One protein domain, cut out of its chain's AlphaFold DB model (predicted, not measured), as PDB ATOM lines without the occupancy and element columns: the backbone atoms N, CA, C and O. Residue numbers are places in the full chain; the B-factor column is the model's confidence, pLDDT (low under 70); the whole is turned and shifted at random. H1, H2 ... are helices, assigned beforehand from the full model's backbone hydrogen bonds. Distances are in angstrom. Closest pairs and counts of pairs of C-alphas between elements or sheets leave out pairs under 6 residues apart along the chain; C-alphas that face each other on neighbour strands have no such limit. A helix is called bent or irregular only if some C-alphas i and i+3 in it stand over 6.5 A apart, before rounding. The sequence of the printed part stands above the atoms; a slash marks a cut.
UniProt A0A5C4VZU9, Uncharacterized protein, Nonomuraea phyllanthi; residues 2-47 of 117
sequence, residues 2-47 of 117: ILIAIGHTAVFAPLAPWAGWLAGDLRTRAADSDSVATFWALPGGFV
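This is residues 2 to 47 of the 117 residues of an uncharacterized protein of Nonomuraea phyllanthi (UniProt A0A5C4VZU9). The printed part makes one long, narrow loop: H1 runs out along the length, the short helices H2 and H3 make the turn at the far end, and H4 comes back the other way, with residues 42 to 47 returning toward the start of H1. It is all helix, 46 residues with four named helices in the order H1, H2, H3, H4 and no named strand. The whole is compact, with a radius of gyration of the C-alphas of 10.8 A, and its outline is a rod spanning 33 by 16 by 14 A.

H1, residues 2 to 15, is apart from H2, residues 18 to 23, though a tight link of 2 residues joins them. H2 and H3, residues 25 to 28, are close but not clearly touching, the closest C-alphas being those of Gly 20 and Leu 26 at 7.9 A. H3 and H4, residues 33 to 41, are also close but not clearly touching, with the C-alphas of Leu 26 and Val 36 closest at 7.2 A. H2 and H4 are near each other, with 6 pairs of C-alphas within 10 A. H4 and H1 only just touch, with 3 pairs of C-alphas within 8 A, and only at their ends, H1 with residues 12 to 15 alone; the closest C-alphas, of Phe 12 and Thr 38, are 6.9 A apart. Their lines stand at a shallow tilt of 23 degrees, opposite ways. H1 and H3 are apart. Each O i to N i+4 pair is within hydrogen-bond range in H2 and H4, 8 of 10 are in H1, and H3 is too short for such a pair.

H1 begins at C-alpha 2 (-20.444, 43.969, -11.092) and is 20.5 A long; it is irregular, only just, with C-alphas 11 and 14 6.7 A apart. H2 measures 8.4 A and H3 5.2 A. H4 is 12.2 A long and ends at C-alpha 41 (-5.931, 39.680, -7.011).

The C-alphas farthest apart, of Leu 3 and Thr 28, are 33.6 A apart, while those of Ile 2 and Val 47 are 8.5 A apart. The printed part has no cut, and its three links are tight. The mean pLDDT of the printed part is 90.3, and no printed residue is under 70.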
ATOM      1  N   ILE A   2     -20.355  43.441 -12.470       86.25
ATOM      2  CA  ILE A   2     -20.444  43.969 -11.092       86.25
ATOM      3  C   ILE A   2     -20.463  42.845 -10.042       86.25
ATOM      4  O   ILE A   2     -19.654  42.859  -9.129       86.25
ATOM      5  N   LEU A   3     -21.308  41.822 -10.215       84.81
ATOM      6  CA  LEU A   3     -21.361  40.682  -9.285       84.81
ATOM      7  C   LEU A   3     -20.045  39.892  -9.209       84.81
ATOM      8  O   LEU A   3     -19.678  39.425  -8.141       84.81
ATOM      9  N   ILE A   4     -19.321  39.777 -10.328       84.50
ATOM     10  CA  ILE A   4     -18.011  39.110 -10.371       84.50
ATOM     11  C   ILE A   4     -17.010  39.917  -9.544       84.50
ATOM     12  O   ILE A   4     -16.303  39.348  -8.724       84.50
ATOM     13  N   ALA A   5     -16.997  41.241  -9.720       86.62
ATOM     14  CA  ALA A   5     -16.150  42.137  -8.945       86.62
ATOM     15  C   ALA A   5     -16.475  42.062  -7.445       86.62
ATOM     16  O   ALA A   5     -15.562  41.882  -6.650       86.62
ATOM     17  N   ILE A   6     -17.759  42.100  -7.070       87.38
ATOM     18  CA  ILE A   6     -18.200  41.959  -5.672       87.38
ATOM     19  C   ILE A   6     -17.734  40.625  -5.085       87.38
ATOM     20  O   ILE A   6     -17.139  40.614  -4.011       87.38
ATOM     21  N   GLY A   7     -17.970  39.508  -5.781       86.19
ATOM     22  CA  GLY A   7     -17.548  38.187  -5.313       86.19
ATOM     23  C   GLY A   7     -16.031  38.086  -5.157       86.19
ATOM     24  O   GLY A   7     -15.544  37.595  -4.142       86.19
ATOM     25  N   HIS A   8     -15.276  38.624  -6.118       84.81
ATOM     26  CA  HIS A   8     -13.818  38.650  -6.053       84.81
ATOM     27  C   HIS A   8     -13.324  39.484  -4.864       84.81
ATOM     28  O   HIS A   8     -12.441  39.040  -4.132       84.81
ATOM     29  N   THR A   9     -13.945  40.643  -4.615       88.50
ATOM     30  CA  THR A   9     -13.652  41.467  -3.439       88.50
ATOM     31  C   THR A   9     -13.962  40.738  -2.138       88.50
ATOM     32  O   THR A   9     -13.127  40.719  -1.239       88.50
ATOM     33  N   ALA A  10     -15.131  40.109  -2.044       89.31
ATOM     34  CA  ALA A  10     -15.575  39.421  -0.837       89.31
ATOM     35  C   ALA A  10     -14.652  38.258  -0.438       89.31
ATOM     36  O   ALA A  10     -14.455  38.027   0.750       89.31
ATOM     37  N   VAL A  11     -14.068  37.553  -1.413       88.69
ATOM     38  CA  VAL A  11     -13.157  36.427  -1.152       88.69
ATOM     39  C   VAL A  11     -11.774  36.897  -0.701       88.69
ATOM     40  O   VAL A  11     -11.236  36.357   0.259       88.69
ATOM     41  N   PHE A  12     -11.183  37.884  -1.376       89.25
ATOM     42  CA  PHE A  12      -9.777  38.237  -1.145       89.25
ATOM     43  C   PHE A  12      -9.588  39.355  -0.112       89.25
ATOM     44  O   PHE A  12      -8.525  39.437   0.497       89.25
ATOM     45  N   ALA A  13     -10.591  40.208   0.128       91.06
ATOM     46  CA  ALA A  13     -10.455  41.297   1.097       91.06
ATOM     47  C   ALA A  13     -10.199  40.791   2.530       91.06
ATOM     48  O   ALA A  13      -9.371  41.398   3.204       91.06
ATOM     49  N   PRO A  14     -10.814  39.689   3.006       92.31
ATOM     50  CA  PRO A  14     -10.497  39.125   4.320       92.31
ATOM     51  C   PRO A  14      -9.105  38.483   4.408       92.31
ATOM     52  O   PRO A  14      -8.562  38.363   5.500       92.31
ATOM     53  N   LEU A  15      -8.541  38.057   3.273       89.69
ATOM     54  CA  LEU A  15      -7.245  37.373   3.196       89.69
ATOM     55  C   LEU A  15      -6.067  38.352   3.071       89.69
ATOM     56  O   LEU A  15      -4.914  37.965   3.233       89.69
ATOM     57  N   ALA A  16      -6.344  39.617   2.757       92.00
ATOM     58  CA  ALA A  16      -5.323  40.619   2.513       92.00
ATOM     59  C   ALA A  16      -4.654  41.102   3.820       92.00
ATOM     60  O   ALA A  16      -5.352  41.497   4.761       92.00
ATOM     61  N   PRO A  17      -3.307  41.170   3.881       93.56
ATOM     62  CA  PRO A  17      -2.573  41.684   5.036       93.56
ATOM     63  C   PRO A  17      -2.575  43.223   5.058       93.56
ATOM     64  O   PRO A  17      -1.538  43.879   4.940       93.56
ATOM     65  N   TRP A  18      -3.764  43.813   5.222       94.44
ATOM     66  CA  TRP A  18      -3.995  45.260   5.136       94.44
ATOM     67  C   TRP A  18      -3.071  46.085   6.028       94.44
ATOM     68  O   TRP A  18      -2.562  47.109   5.585       94.44
ATOM     69  N   ALA A  19      -2.832  45.641   7.264       95.00
ATOM     70  CA  ALA A  19      -1.967  46.354   8.198       95.00
ATOM     71  C   ALA A  19      -0.529  46.470   7.665       95.00
ATOM     72  O   ALA A  19       0.023  47.567   7.652       95.00
ATOM     73  N   GLY A  20       0.039  45.372   7.156       95.00
ATOM     74  CA  GLY A  20       1.382  45.356   6.570       95.00
ATOM     75  C   GLY A  20       1.472  46.175   5.281       95.00
ATOM     76  O   GLY A  20       2.379  46.986   5.089       95.00
ATOM     77  N   TRP A  21       0.461  46.073   4.413       95.38
ATOM     78  CA  TRP A  21       0.389  46.899   3.204       95.38
ATOM     79  C   TRP A  21       0.329  48.399   3.514       95.38
ATOM     80  O   TRP A  21       1.035  49.179   2.873       95.38
ATOM     81  N   LEU A  22      -0.475  48.800   4.503       95.50
ATOM     82  CA  LEU A  22      -0.581  50.194   4.949       95.50
ATOM     83  C   LEU A  22       0.690  50.672   5.666       95.50
ATOM     84  O   LEU A  22       1.061  51.835   5.514       95.50
ATOM     85  N   ALA A  23       1.387  49.781   6.379       96.50
ATOM     86  CA  ALA A  23       2.700  50.052   6.968       96.50
ATOM     87  C   ALA A  23       3.810  50.202   5.910       96.50
ATOM     88  O   ALA A  23       4.821  50.858   6.158       96.50
ATOM     89  N   GLY A  24       3.594  49.674   4.700       95.69
ATOM     90  CA  GLY A  24       4.459  49.885   3.543       95.69
ATOM     91  C   GLY A  24       5.200  48.647   3.051       95.69
ATOM     92  O   GLY A  24       6.070  48.806   2.196       95.69
ATOM     93  N   ASP A  25       4.849  47.442   3.503       95.75
ATOM     94  CA  ASP A  25       5.571  46.199   3.177       95.75
ATOM     95  C   ASP A  25       5.686  45.937   1.667       95.75
ATOM     96  O   ASP A  25       6.711  45.461   1.176       95.75
ATOM     97  N   LEU A  26       4.659  46.312   0.894       94.06
ATOM     98  CA  LEU A  26       4.691  46.240  -0.573       94.06
ATOM     99  C   LEU A  26       5.690  47.234  -1.182       94.06
ATOM    100  O   LEU A  26       6.353  46.931  -2.171       94.06
ATOM    101  N   ARG A  27       5.812  48.432  -0.595       94.94
ATOM    102  CA  ARG A  27       6.714  49.492  -1.072       94.94
ATOM    103  C   ARG A  27       8.169  49.162  -0.754       94.94
ATOM    104  O   ARG A  27       9.050  49.443  -1.563       94.94
ATOM    105  N   THR A  28       8.415  48.577   0.412       96.19
ATOM    106  CA  THR A  28       9.754  48.220   0.891       96.19
ATOM    107  C   THR A  28      10.219  46.847   0.406       96.19
ATOM    108  O   THR A  28      11.369  46.493   0.644       96.19
ATOM    109  N   ARG A  29       9.367  46.103  -0.321       91.56
ATOM    110  CA  ARG A  29       9.602  44.713  -0.761       91.56
ATOM    111  C   ARG A  29       9.816  43.735   0.404       91.56
ATOM    112  O   ARG A  29      10.539  42.757   0.257       91.56
ATOM    113  N   ALA A  30       9.189  44.011   1.544       95.44
ATOM    114  CA  ALA A  30       9.168  43.111   2.695       95.44
ATOM    115  C   ALA A  30       8.054  42.051   2.593       95.44
ATOM    116  O   ALA A  30       8.118  41.032   3.272       95.44
ATOM    117  N   ALA A  31       7.042  42.284   1.751       94.50
ATOM    118  CA  ALA A  31       5.960  41.337   1.507       94.50
ATOM    119  C   ALA A  31       6.447  40.075   0.769       94.50
ATOM    120  O   ALA A  31       7.208  40.166  -0.196       94.50
ATOM    121  N   ASP A  32       5.954  38.910   1.193       94.56
ATOM    122  CA  ASP A  32       6.183  37.635   0.510       94.56
ATOM    123  C   ASP A  32       5.401  37.516  -0.816       94.56
ATOM    124  O   ASP A  32       4.588  38.373  -1.186       94.56
ATOM    125  N   SER A  33       5.667  36.440  -1.564       94.06
ATOM    126  CA  SER A  33       5.036  36.183  -2.863       94.06
ATOM    127  C   SER A  33       3.516  36.074  -2.783       94.06
ATOM    128  O   SER A  33       2.829  36.524  -3.700       94.06
ATOM    129  N   ASP A  34       2.988  35.518  -1.696       92.88
ATOM    130  CA  ASP A  34       1.557  35.256  -1.530       92.88
ATOM    131  C   ASP A  34       0.801  36.555  -1.229       92.88
ATOM    132  O   ASP A  34      -0.265  36.821  -1.797       92.88
ATOM    133  N   SER A  35       1.395  37.426  -0.415       93.06
ATOM    134  CA  SER A  35       0.939  38.792  -0.171       93.06
ATOM    135  C   SER A  35       0.947  39.617  -1.462       93.06
ATOM    136  O   SER A  35      -0.043  40.278  -1.782       93.06
ATOM    137  N   VAL A  36       2.006  39.521  -2.274       93.69
ATOM    138  CA  VAL A  36       2.064  40.194  -3.586       93.69
ATOM    139  C   VAL A  36       1.014  39.636  -4.558       93.69
ATOM    140  O   VAL A  36       0.352  40.409  -5.256       93.69
ATOM    141  N   ALA A  37       0.802  38.320  -4.593       91.81
ATOM    142  CA  ALA A  37      -0.244  37.708  -5.413       91.81
ATOM    143  C   ALA A  37      -1.646  38.176  -4.982       91.81
ATOM    144  O   ALA A  37      -2.470  38.542  -5.823       91.81
ATOM    145  N   THR A  38      -1.891  38.255  -3.672       92.00
ATOM    146  CA  THR A  38      -3.149  38.754  -3.092       92.00
ATOM    147  C   THR A  38      -3.375  40.233  -3.418       92.00
ATOM    148  O   THR A  38      -4.505  40.641  -3.696       92.00
ATOM    149  N   PHE A  39      -2.309  41.040  -3.469       91.81
ATOM    150  CA  PHE A  39      -2.390  42.428  -3.927       91.81
ATOM    151  C   PHE A  39      -2.880  42.517  -5.380       91.81
ATOM    152  O   PHE A  39      -3.800  43.280  -5.685       91.81
ATOM    153  N   TRP A  40      -2.317  41.711  -6.281       90.94
ATOM    154  CA  TRP A  40      -2.742  41.691  -7.685       90.94
ATOM    155  C   TRP A  40      -4.128  41.079  -7.896       90.94
ATOM    156  O   TRP A  40      -4.814  41.438  -8.852       90.94
ATOM    157  N   ALA A  41      -4.576  40.213  -6.989       87.06
ATOM    158  CA  ALA A  41      -5.931  39.680  -7.011       87.06
ATOM    159  C   ALA A  41      -6.998  40.724  -6.629       87.06
ATOM    160  O   ALA A  41      -8.148  40.578  -7.039       87.06
ATOM    161  N   LEU A  42      -6.657  41.771  -5.855       84.00
ATOM    162  CA  LEU A  42      -7.669  42.674  -5.293       84.00
ATOM    163  C   LEU A  42      -7.371  44.181  -5.432       84.00
ATOM    164  O   LEU A  42      -7.978  44.771  -6.331       84.00
ATOM    165  N   PRO A  43      -6.495  44.850  -4.647       78.38
ATOM    166  CA  PRO A  43      -6.270  46.291  -4.823       78.38
ATOM    167  C   PRO A  43      -5.584  46.666  -6.140       78.38
ATOM    168  O   PRO A  43      -5.961  47.656  -6.762       78.38
ATOM    169  N   GLY A  44      -4.576  45.894  -6.553       78.50
ATOM    170  CA  GLY A  44      -3.874  46.077  -7.826       78.50
ATOM    171  C   GLY A  44      -4.594  45.427  -9.009       78.50
ATOM    172  O   GLY A  44      -4.194  45.613 -10.157       78.50
ATOM    173  N   GLY A  45      -5.642  44.650  -8.729       81.94
ATOM    174  CA  GLY A  45      -6.425  43.932  -9.723       81.94
ATOM    175  C   GLY A  45      -7.437  44.808 -10.462       81.94
ATOM    176  O   GLY A  45      -7.584  46.009 -10.246       81.94
ATOM    177  N   PHE A  46      -8.212  44.177 -11.342       81.94
ATOM    178  CA  PHE A  46      -9.150  44.873 -12.230       81.94
ATOM    179  C   PHE A  46     -10.551  45.084 -11.638       81.94
ATOM    180  O   PHE A  46     -11.473  45.417 -12.379       81.94
ATOM    181  N   VAL A  47     -10.751  44.917 -10.326       84.06
ATOM    182  CA  VAL A  47     -12.078  44.988  -9.678       84.06
ATOM    183  C   VAL A  47     -12.793  46.308  -9.990       84.06
ATOM    184  O   VAL A  47     -13.911  46.294 -10.508       84.06
TER     185      VAL A  47